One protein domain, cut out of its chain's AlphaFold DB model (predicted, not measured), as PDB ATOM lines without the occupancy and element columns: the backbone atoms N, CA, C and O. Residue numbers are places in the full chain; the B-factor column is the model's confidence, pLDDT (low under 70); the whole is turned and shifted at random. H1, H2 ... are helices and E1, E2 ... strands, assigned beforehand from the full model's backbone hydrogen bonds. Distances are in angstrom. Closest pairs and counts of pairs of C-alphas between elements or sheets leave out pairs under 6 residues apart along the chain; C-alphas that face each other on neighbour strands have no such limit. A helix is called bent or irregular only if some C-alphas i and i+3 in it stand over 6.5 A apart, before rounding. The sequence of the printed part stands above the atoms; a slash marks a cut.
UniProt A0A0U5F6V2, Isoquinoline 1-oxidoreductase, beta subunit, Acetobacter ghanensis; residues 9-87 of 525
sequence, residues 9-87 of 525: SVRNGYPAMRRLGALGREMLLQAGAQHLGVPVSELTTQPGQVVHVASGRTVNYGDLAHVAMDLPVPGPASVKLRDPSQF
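This is residues 9 to 87 of the 525 residues of the protein "Isoquinoline 1-oxidoreductase, beta subunit" of Acetobacter ghanensis (UniProt A0A0U5F6V2). One long helix, H1, makes the long axis; a small three-stranded sheet packs on its last part, residues 25 to 36, and a short helix, H2, crosses that same part nearly at a right angle. Residues 71 to 87, with no named element, fold back and wrap round H1, while residues 9 to 14 of H1 stick out free. The 79 printed residues hold two named helices and three named strands, in the order H1 E1 E2 E3 H2, and the sheet runs E1 - E2 - E3, all antiparallel. The class is mixed, helices and strands. The whole is compact, with a radius of gyration of the C-alphas of 13.0 A and spans of 39 by 29 by 22 A.

Find C-alpha 9 at (40.973, 19.713, 85.562); from there H1, residues 9 to 36, runs 38.2 A to C-alpha 36 at (49.923, 20.667, 122.733). It has a kink of 39 degrees near residue 16 and is irregular, with C-alphas 12 and 15 7.1 A apart. Next come E1, residues 43 to 46, of 10.3 A, E2, residues 49 to 52, of 9.9 A, and E3, residues 58 to 60, of 6.8 A. H2, residues 61 to 70, runs 14.2 A to C-alpha 70 at (40.425, 31.327, 113.645); it is irregular, with C-alphas 63 and 66 7.2 A apart.

Begin with H1, which is on the sheet at a height over the sheet of 6.9 A. It lies over E1 and E2, and only just not over E3, on which 2 of its C-alphas fall. On the local plane it stands at 47 degrees to E1, slantwise to the strands. The closest C-alphas of H1 and E2 are those of Gly 32 and Val 50, 6.2 A apart. E1, E2 and E3 form a meander, each strand the antiparallel neighbour of the one before. In the hairpin of E1 and E2, look for N 44 and O 51, 2.8 A apart; in that of E2 and E3, for N 50 and O 59, 2.9 A apart. H1 and H2 on one face of the sheet make two layers, helices and strands. With its residues 27 to 35 alone, H1 touches H2, about perpendicular at 88 degrees; their closest C-alphas are those of Ala 31 and Ala 68, 5.3 A apart. Of the O i to N i+4 pairs, 22 of 24 in H1 and 4 of 6 in H2 are within hydrogen-bond range.

The two C-alphas farthest apart are those of Ser 9 and Ser 55, at 41.0 A. The printed part has no cut. The links E1 to E2, E2 to E3 and E3 to H2 are tight, and H1 to E1 is short. The mean pLDDT of the printed part is 93.6, and no printed residue is under 70.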
ATOM      1  N   SER A   9      41.318  19.501  84.143       87.38
ATOM      2  CA  SER A   9      40.973  19.713  85.562       87.38
ATOM      3  C   SER A   9      42.111  19.354  86.521       87.38
ATOM      4  O   SER A   9      42.447  20.148  87.398       87.38
ATOM      5  N   VAL A  10      42.748  18.193  86.330       87.00
ATOM      6  CA  VAL A  10      43.896  17.782  87.152       87.00
ATOM      7  C   VAL A  10      45.129  18.614  86.807       87.00
ATOM      8  O   VAL A  10      45.735  19.175  87.712       87.00
ATOM      9  N   ARG A  11      45.473  18.759  85.519       85.31
ATOM     10  CA  ARG A  11      46.682  19.477  85.075       85.31
ATOM     11  C   ARG A  11      46.712  20.929  85.558       85.31
ATOM     12  O   ARG A  11      47.704  21.371  86.128       85.31
ATOM     13  N   ASN A  12      45.602  21.645  85.397       87.00
ATOM     14  CA  ASN A  12      45.494  23.051  85.776       87.00
ATOM     15  C   ASN A  12      45.266  23.214  87.288       87.00
ATOM     16  O   ASN A  12      45.737  24.179  87.888       87.00
ATOM     17  N   GLY A  13      44.557  22.273  87.920       89.69
ATOM     18  CA  GLY A  13      44.266  22.308  89.354       89.69
ATOM     19  C   GLY A  13      45.426  21.852  90.241       89.69
ATOM     20  O   GLY A  13      45.485  22.240  91.406       89.69
ATOM     21  N   TYR A  14      46.364  21.058  89.719       90.56
ATOM     22  CA  TYR A  14      47.405  20.405  90.512       90.56
ATOM     23  C   TYR A  14      48.267  21.376  91.342       90.56
ATOM     24  O   TYR A  14      48.379  21.164  92.555       90.56
ATOM     25  N   PRO A  15      48.821  22.474  90.782       89.88
ATOM     26  CA  PRO A  15      49.598  23.424  91.578       89.88
ATOM     27  C   PRO A  15      48.753  24.126  92.646       89.88
ATOM     28  O   PRO A  15      49.196  24.276  93.786       89.88
ATOM     29  N   ALA A  16      47.525  24.525  92.295       90.06
ATOM     30  CA  ALA A  16      46.608  25.209  93.201       90.06
ATOM     31  C   ALA A  16      46.210  24.310  94.382       90.06
ATOM     32  O   ALA A  16      46.332  24.721  95.534       90.06
ATOM     33  N   MET A  17      45.836  23.056  94.114       92.75
ATOM     34  CA  MET A  17      45.455  22.089  95.148       92.75
ATOM     35  C   MET A  17      46.635  21.701  96.044       92.75
ATOM     36  O   MET A  17      46.464  21.548  97.253       92.75
ATOM     37  N   ARG A  18      47.860  21.607  95.502       92.88
ATOM     38  CA  ARG A  18      49.065  21.383  96.320       92.88
ATOM     39  C   ARG A  18      49.358  22.546  97.260       92.88
ATOM     40  O   ARG A  18      49.730  22.300  98.407       92.88
ATOM     41  N   ARG A  19      49.191  23.789  96.796       92.62
ATOM     42  CA  ARG A  19      49.333  24.986  97.641       92.62
ATOM     43  C   ARG A  19      48.254  25.037  98.714       92.62
ATOM     44  O   ARG A  19      48.595  25.212  99.877       92.62
ATOM     45  N   LEU A  20      46.995  24.784  98.351       92.50
ATOM     46  CA  LEU A  20      45.885  24.714  99.303       92.50
ATOM     47  C   LEU A  20      46.148  23.672 100.401       92.50
ATOM     48  O   LEU A  20      46.029  23.975 101.584       92.50
ATOM     49  N   GLY A  21      46.594  22.470 100.025       92.56
ATOM     50  CA  GLY A  21      46.955  21.430 100.989       92.56
ATOM     51  C   GLY A  21      48.163  21.785 101.865       92.56
ATOM     52  O   GLY A  21      48.239  21.340 103.008       92.56
ATOM     53  N   ALA A  22      49.116  22.581 101.365       93.81
ATOM     54  CA  ALA A  22      50.241  23.066 102.162       93.81
ATOM     55  C   ALA A  22      49.810  24.138 103.175       93.81
ATOM     56  O   ALA A  22      50.227  24.053 104.326       93.81
ATOM     57  N   LEU A  23      48.941  25.070 102.771       94.12
ATOM     58  CA  LEU A  23      48.343  26.080 103.651       94.12
ATOM     59  C   LEU A  23      47.513  25.432 104.763       94.12
ATOM     60  O   LEU A  23      47.764  25.686 105.935       94.12
ATOM     61  N   GLY A  24      46.599  24.525 104.405       93.69
ATOM     62  CA  GLY A  24      45.785  23.814 105.393       93.69
ATOM     63  C   GLY A  24      46.632  22.992 106.369       93.69
ATOM     64  O   GLY A  24      46.368  22.992 107.567       93.69
ATOM     65  N   ARG A  25      47.702  22.342 105.885       94.12
ATOM     66  CA  ARG A  25      48.659  21.637 106.751       94.12
ATOM     67  C   ARG A  25      49.336  22.586 107.740       94.12
ATOM     68  O   ARG A  25      49.468  22.225 108.901       94.12
ATOM     69  N   GLU A  26      49.786  23.749 107.281       94.31
ATOM     70  CA  GLU A  26      50.461  24.737 108.125       94.31
ATOM     71  C   GLU A  26      49.536  25.239 109.240       94.31
ATOM     72  O   GLU A  26      49.912  25.216 110.407       94.31
ATOM     73  N   MET A  27      48.291  25.584 108.898       95.62
ATOM     74  CA  MET A  27      47.289  26.025 109.877       95.62
ATOM     75  C   MET A  27      46.976  24.928 110.906       95.62
ATOM     76  O   MET A  27      46.893  25.205 112.100       95.62
ATOM     77  N   LEU A  28      46.881  23.665 110.473       97.12
ATOM     78  CA  LEU A  28      46.703  22.528 111.384       97.12
ATOM     79  C   LEU A  28      47.908  22.329 112.312       97.12
ATOM     80  O   LEU A  28      47.721  22.048 113.492       97.12
ATOM     81  N   LEU A  29      49.139  22.484 111.814       96.44
ATOM     82  CA  LEU A  29      50.341  22.397 112.647       96.44
ATOM     83  C   LEU A  29      50.397  23.535 113.677       96.44
ATOM     84  O   LEU A  29      50.725  23.284 114.833       96.44
ATOM     85  N   GLN A  30      50.025  24.759 113.296       95.69
ATOM     86  CA  GLN A  30      49.945  25.899 114.215       95.69
ATOM     87  C   GLN A  30      48.886  25.689 115.303       95.69
ATOM     88  O   GLN A  30      49.179  25.866 116.484       95.69
ATOM     89  N   ALA A  31      47.688  25.235 114.929       97.25
ATOM     90  CA  ALA A  31      46.649  24.872 115.889       97.25
ATOM     91  C   ALA A  31      47.114  23.734 116.818       97.25
ATOM     92  O   ALA A  31      46.915  23.792 118.030       97.25
ATOM     93  N   GLY A  32      47.797  22.721 116.273       97.44
ATOM     94  CA  GLY A  32      48.370  21.622 117.049       97.44
ATOM     95  C   GLY A  32      49.438  22.076 118.046       97.44
ATOM     96  O   GLY A  32      49.478  21.572 119.164       97.44
ATOM     97  N   ALA A  33      50.265  23.055 117.674       97.06
ATOM     98  CA  ALA A  33      51.281  23.646 118.546       97.06
ATOM     99  C   ALA A  33      50.649  24.372 119.734       97.06
ATOM    100  O   ALA A  33      51.055  24.146 120.875       97.06
ATOM    101  N   GLN A  34      49.609  25.170 119.478       95.88
ATOM    102  CA  GLN A  34      48.832  25.827 120.532       95.88
ATOM    103  C   GLN A  34      48.160  24.803 121.452       95.88
ATOM    104  O   GLN A  34      48.239  24.927 122.670       95.88
ATOM    105  N   HIS A  35      47.556  23.759 120.877       96.06
ATOM    106  CA  HIS A  35      46.853  22.727 121.638       96.06
ATOM    107  C   HIS A  35      47.791  21.896 122.530       96.06
ATOM    108  O   HIS A  35      47.454  21.571 123.663       96.06
ATOM    109  N   LEU A  36      48.973  21.533 122.025       95.88
ATOM    110  CA  LEU A  36      49.923  20.667 122.733       95.88
ATOM    111  C   LEU A  36      50.932  21.429 123.602       95.88
ATOM    112  O   LEU A  36      51.659  20.784 124.368       95.88
ATOM    113  N   GLY A  37      50.986  22.757 123.463       96.31
ATOM    114  CA  GLY A  37      51.948  23.625 124.137       96.31
ATOM    115  C   GLY A  37      53.393  23.374 123.698       96.31
ATOM    116  O   GLY A  37      54.284  23.377 124.541       96.31
ATOM    117  N   VAL A  38      53.626  23.095 122.409       97.62
ATOM    118  CA  VAL A  38      54.958  22.768 121.854       97.62
ATOM    119  C   VAL A  38      55.264  23.596 120.600       97.62
ATOM    120  O   VAL A  38      54.331  24.037 119.928       97.62
ATOM    121  N   PRO A  39      56.541  23.800 120.230       96.81
ATOM    122  CA  PRO A  39      56.902  24.466 118.980       96.81
ATOM    123  C   PRO A  39      56.378  23.739 117.730       96.81
ATOM    124  O   PRO A  39      56.442  22.515 117.633       96.81
ATOM    125  N   VAL A  40      55.950  24.495 116.708       95.12
ATOM    126  CA  VAL A  40      55.505  23.945 115.405       95.12
ATOM    127  C   VAL A  40      56.580  23.070 114.750       95.12
ATOM    128  O   VAL A  40      56.258  22.078 114.101       95.12
ATOM    129  N   SER A  41      57.862  23.397 114.948       95.31
ATOM    130  CA  SER A  41      59.000  22.630 114.426       95.31
ATOM    131  C   SER A  41      59.104  21.209 114.985       95.31
ATOM    132  O   SER A  41      59.766  20.373 114.376       95.31
ATOM    133  N   GLU A  42      58.456  20.921 116.116       97.12
ATOM    134  CA  GLU A  42      58.422  19.588 116.732       97.12
ATOM    135  C   GLU A  42      57.223  18.748 116.250       97.12
ATOM    136  O   GLU A  42      57.052  17.590 116.649       97.12
ATOM    137  N   LEU A  43      56.385  19.316 115.374       97.50
ATOM    138  CA  LEU A  43      55.167  18.694 114.875       97.50
ATOM    139  C   LEU A  43      55.311  18.192 113.438       97.50
ATOM    140  O   LEU A  43      55.956  18.786 112.576       97.50
ATOM    141  N   THR A  44      54.622  17.094 113.148       95.31
ATOM    142  CA  THR A  44      54.450  16.557 111.799       95.31
ATOM    143  C   THR A  44      53.003  16.131 111.569       95.31
ATOM    144  O   THR A  44      52.138  16.290 112.429       95.31
ATOM    145  N   THR A  45      52.715  15.605 110.380       95.25
ATOM    146  CA  THR A  45      51.365  15.190 109.982       95.25
ATOM    147  C   THR A  45      51.308  13.760 109.466       95.25
ATOM    148  O   THR A  45      52.095  13.337 108.610       95.25
ATOM    149  N   GLN A  46      50.278  13.039 109.901       93.81
ATOM    150  CA  GLN A  46      49.851  11.760 109.335       93.81
ATOM    151  C   GLN A  46      48.377  11.842 108.894       93.81
ATOM    152  O   GLN A  46      47.780  12.913 109.013       93.81
ATOM    153  N   PRO A  47      47.788  10.816 108.242       93.12
ATOM    154  CA  PRO A  47      46.396  10.905 107.809       93.12
ATOM    155  C   PRO A  47      45.489  11.235 109.001       93.12
ATOM    156  O   PRO A  47      45.452  10.483 109.967       93.12
ATOM    157  N   GLY A  48      44.800  12.374 108.931       95.38
ATOM    158  CA  GLY A  48      43.836  12.804 109.944       95.38
ATOM    159  C   GLY A  48      44.410  13.383 111.240       95.38
ATOM    160  O   GLY A  48      43.610  13.719 112.105       95.38
ATOM    161  N   GLN A  49      45.735  13.497 111.411       97.62
ATOM    162  CA  GLN A  49      46.327  13.855 112.709       97.62
ATOM    163  C   GLN A  49      47.597  14.709 112.611       97.62
ATOM    164  O   GLN A  49      48.443  14.503 111.732       97.62
ATOM    165  N   VAL A  50      47.754  15.611 113.583       98.00
ATOM    166  CA  VAL A  50      49.027  16.251 113.941       98.00
ATOM    167  C   VAL A  50      49.726  15.397 114.992       98.00
ATOM    168  O   VAL A  50      49.085  14.893 115.913       98.00
ATOM    169  N   VAL A  51      51.037  15.222 114.852       98.00
ATOM    170  CA  VAL A  51      51.858  14.351 115.700       98.00
ATOM    171  C   VAL A  51      53.012  15.158 116.275       98.00
ATOM    172  O   VAL A  51      53.775  15.747 115.511       98.00
ATOM    173  N   HIS A  52      53.173  15.148 117.595       98.06
ATOM    174  CA  HIS A  52      54.362  15.671 118.259       98.06
ATOM    175  C   HIS A  52      55.450  14.600 118.310       98.06
ATOM    176  O   HIS A  52      55.317  13.612 119.036       98.06
ATOM    177  N   VAL A  53      56.523  14.798 117.540       96.25
ATOM    178  CA  VAL A  53      57.522  13.758 117.244       96.25
ATOM    179  C   VAL A  53      58.219  13.256 118.509       96.25
ATOM    180  O   VAL A  53      58.359  12.049 118.673       96.25
ATOM    181  N   ALA A  54      58.603  14.154 119.421       96.25
ATOM    182  CA  ALA A  54      59.383  13.783 120.602       96.25
ATOM    183  C   ALA A  54      58.583  12.952 121.620       96.25
ATOM    184  O   ALA A  54      59.121  12.030 122.224       96.25
ATOM    185  N   SER A  55      57.296  13.264 121.808       96.31
ATOM    186  CA  SER A  55      56.454  12.578 122.808       96.31
ATOM    187  C   SER A  55      55.550  11.482 122.239       96.31
ATOM    188  O   SER A  55      54.924  10.758 123.003       96.31
ATOM    189  N   GLY A  56      55.362  11.437 120.917       95.56
ATOM    190  CA  GLY A  56      54.363  10.585 120.266       95.56
ATOM    191  C   GLY A  56      52.901  11.025 120.445       95.56
ATOM    192  O   GLY A  56      52.020  10.407 119.855       95.56
ATOM    193  N   ARG A  57      52.612  12.089 121.216       97.06
ATOM    194  CA  ARG A  57      51.252  12.639 121.368       97.06
ATOM    195  C   ARG A  57      50.668  13.050 120.014       97.06
ATOM    196  O   ARG A  57      51.350  13.673 119.200       97.06
ATOM    197  N   THR A  58      49.388  12.755 119.811       97.62
ATOM    198  CA  THR A  58      48.658  13.062 118.575       97.62
ATOM    199  C   THR A  58      47.374  13.824 118.856       97.62
ATOM    200  O   THR A  58      46.724  13.567 119.866       97.62
ATOM    201  N   VAL A  59      46.967  14.688 117.926       97.69
ATOM    202  CA  VAL A  59      45.668  15.380 117.948       97.69
ATOM    203  C   VAL A  59      45.001  15.218 116.587       97.69
ATOM    204  O   VAL A  59      45.668  15.353 115.555       97.69
ATOM    205  N   ASN A  60      43.702  14.908 116.555       98.06
ATOM    206  CA  ASN A  60      42.994  14.736 115.289       98.06
ATOM    207  C   ASN A  60      42.726  16.090 114.628       98.06
ATOM    208  O   ASN A  60      42.491  17.093 115.293       98.06
ATOM    209  N   TYR A  61      42.693  16.118 113.297       97.50
ATOM    210  CA  TYR A  61      42.378  17.340 112.555       97.50
ATOM    211  C   TYR A  61      40.986  17.886 112.872       97.50
ATOM    212  O   TYR A  61      40.817  19.098 112.840       97.50
ATOM    213  N   GLY A  62      40.014  17.023 113.192       96.38
ATOM    214  CA  GLY A  62      38.678  17.458 113.608       96.38
ATOM    215  C   GLY A  62      38.717  18.318 114.872       96.38
ATOM    216  O   GLY A  62      38.108  19.382 114.899       96.38
ATOM    217  N   ASP A  63      39.524  17.914 115.857       96.75
ATOM    218  CA  ASP A  63      39.695  18.636 117.125       96.75
ATOM    219  C   ASP A  63      40.429  19.977 116.928       96.75
ATOM    220  O   ASP A  63      40.234  20.926 117.683       96.75
ATOM    221  N   LEU A  64      41.259  20.072 115.882       97.12
ATOM    222  CA  LEU A  64      42.022  21.275 115.532       97.12
ATOM    223  C   LEU A  64      41.296  22.207 114.555       97.12
ATOM    224  O   LEU A  64      41.727  23.344 114.386       97.12
ATOM    225  N   ALA A  65      40.233  21.749 113.887       95.31
ATOM    226  CA  ALA A  65      39.642  22.454 112.750       95.31
ATOM    227  C   ALA A  65      39.102  23.839 113.127       95.31
ATOM    228  O   ALA A  65      39.366  24.803 112.415       95.31
ATOM    229  N   HIS A  66      38.393  23.947 114.255       93.81
ATOM    230  CA  HIS A  66      37.849  25.220 114.734       93.81
ATOM    231  C   HIS A  66      38.955  26.228 115.051       93.81
ATOM    232  O   HIS A  66      38.939  27.329 114.518       93.81
ATOM    233  N   VAL A  67      39.974  25.804 115.809       93.50
ATOM    234  CA  VAL A  67      41.134  26.650 116.126       93.50
ATOM    235  C   VAL A  67      41.857  27.073 114.851       93.50
ATOM    236  O   VAL A  67      42.194  28.238 114.694       93.50
ATOM    237  N   ALA A  68      42.065  26.148 113.911       93.88
ATOM    238  CA  ALA A  68      42.723  26.453 112.650       93.88
ATOM    239  C   ALA A  68      41.954  27.504 111.831       93.88
ATOM    240  O   ALA A  68      42.597  28.348 111.221       93.88
ATOM    241  N   MET A  69      40.615  27.486 111.827       93.12
ATOM    242  CA  MET A  69      39.804  28.487 111.113       93.12
ATOM    243  C   MET A  69      39.933  29.903 111.689       93.12
ATOM    244  O   MET A  69      39.793  30.860 110.930       93.12
ATOM    245  N   ASP A  70      40.233  30.032 112.982       93.50
ATOM    246  CA  ASP A  70      40.425  31.327 113.645       93.50
ATOM    247  C   ASP A  70      41.839  31.905 113.430       93.50
ATOM    248  O   ASP A  70      42.097  33.074 113.728       93.50
ATOM    249  N   LEU A  71      42.775  31.106 112.901       91.06
ATOM    250  CA  LEU A  71      44.132  31.554 112.599       91.06
ATOM    251  C   LEU A  71      44.193  32.334 111.277       91.06
ATOM    252  O   LEU A  71      43.497  32.002 110.313       91.06
ATOM    253  N   PRO A  72      45.090  33.333 111.170       91.50
ATOM    254  CA  PRO A  72      45.331  34.004 109.902       91.50
ATOM    255  C   PRO A  72      45.854  33.006 108.863       91.50
ATOM    256  O   PRO A  72      46.778  32.233 109.123       91.50
ATOM    257  N   VAL A  73      45.294  33.059 107.654       91.50
ATOM    258  CA  VAL A  73      45.767  32.229 106.541       91.50
ATOM    259  C   VAL A  73      47.202  32.648 106.182       91.50
ATOM    260  O   VAL A  73      47.424  33.823 105.874       91.50
ATOM    261  N   PRO A  74      48.185  31.725 106.180       88.62
ATOM    262  CA  PRO A  74      49.557  32.062 105.820       88.62
ATOM    263  C   PRO A  74      49.667  32.603 104.389       88.62
ATOM    264  O   PRO A  74      48.911  32.221 103.493       88.62
ATOM    265  N   GLY A  75      50.663  33.457 104.145       87.81
ATOM    266  CA  GLY A  75      50.964  33.931 102.795       87.81
ATOM    267  C   GLY A  75      51.277  32.758 101.848       87.81
ATOM    268  O   GLY A  75      52.082  31.896 102.194       87.81
ATOM    269  N   PRO A  76      50.735  32.701 100.617       82.38
ATOM    270  CA  PRO A  76      50.980  31.572  99.709       82.38
ATOM    271  C   PRO A  76      52.461  31.312  99.388       82.38
ATOM    272  O   PRO A  76      52.827  30.186  99.057       82.38
ATOM    273  N   ALA A  77      53.306  32.343  99.476       85.12
ATOM    274  CA  ALA A  77      54.747  32.248  99.253       85.12
ATOM    275  C   ALA A  77      55.529  31.719 100.471       85.12
ATOM    276  O   ALA A  77      56.673  31.304 100.308       85.12
ATOM    277  N   SER A  78      54.940  31.715 101.673       84.81
ATOM    278  CA  SER A  78      55.624  31.258 102.890       84.81
ATOM    279  C   SER A  78      55.517  29.748 103.113       84.81
ATOM    280  O   SER A  78      56.282  29.192 103.898       84.81
ATOM    281  N   VAL A  79      54.609  29.056 102.414       88.38
ATOM    282  CA  VAL A  79      54.404  27.614 102.598       88.38
ATOM    283  C   VAL A  79      55.262  26.764 101.667       88.38
ATOM    284  O   VAL A  79      55.272  26.918 100.444       88.38
ATOM    285  N   LYS A  80      55.930  25.765 102.246       89.94
ATOM    286  CA  LYS A  80      56.689  24.771 101.485       89.94
ATOM    287  C   LYS A  80      55.770  23.656 100.984       89.94
ATOM    288  O   LYS A  80      55.103  22.958 101.763       89.94
ATOM    289  N   LEU A  81      55.765  23.440  99.669       92.75
ATOM    290  CA  LEU A  81      55.111  22.275  99.077       92.75
ATOM    291  C   LEU A  81      55.839  20.995  99.500       92.75
ATOM    292  O   LEU A  81      57.064  20.958  99.586       92.75
ATOM    293  N   ARG A  82      55.075  19.926  99.743       91.00
ATOM    294  CA  ARG A  82      55.649  18.611 100.045       91.00
ATOM    295  C   ARG A  82      56.462  18.117  98.848       91.00
ATOM    296  O   ARG A  82      55.971  18.210  97.721       91.00
ATOM    297  N   ASP A  83      57.650  17.589  99.113       92.12
ATOM    298  CA  ASP A  83      58.512  16.979  98.103       92.12
ATOM    299  C   ASP A  83      57.797  15.800  97.407       92.12
ATOM    300  O   ASP A  83      57.147  15.010  98.105       92.12
ATOM    301  N   PRO A  84      57.867  15.668  96.066       92.19
ATOM    302  CA  PRO A  84      57.237  14.560  95.351       92.19
ATOM    303  C   PRO A  84      57.643  13.162  95.835       92.19
ATOM    304  O   PRO A  84      56.789  12.279  95.889       92.19
ATOM    305  N   SER A  85      58.890  12.965  96.283       93.19
ATOM    306  CA  SER A  85      59.352  11.688  96.861       93.19
ATOM    307  C   SER A  85      58.601  11.305  98.141       93.19
ATOM    308  O   SER A  85      58.517  10.135  98.503       93.19
ATOM    309  N   GLN A  86      58.009  12.294  98.816       90.94
ATOM    310  CA  GLN A  86      57.258  12.139 100.060       90.94
ATOM    311  C   GLN A  86      55.744  12.052  99.824       90.94
ATOM    312  O   GLN A  86      54.948  12.100 100.775       90.94
ATOM    313  N   PHE A  87      55.300  11.971  98.568       92.19
ATOM    314  CA  PHE A  87      53.887  11.816  98.266       92.19
ATOM    315  C   PHE A  87      53.353  10.489  98.794       92.19
ATOM    316  O   PHE A  87      53.849   9.398  98.508       92.19
TER     317      PHE A  87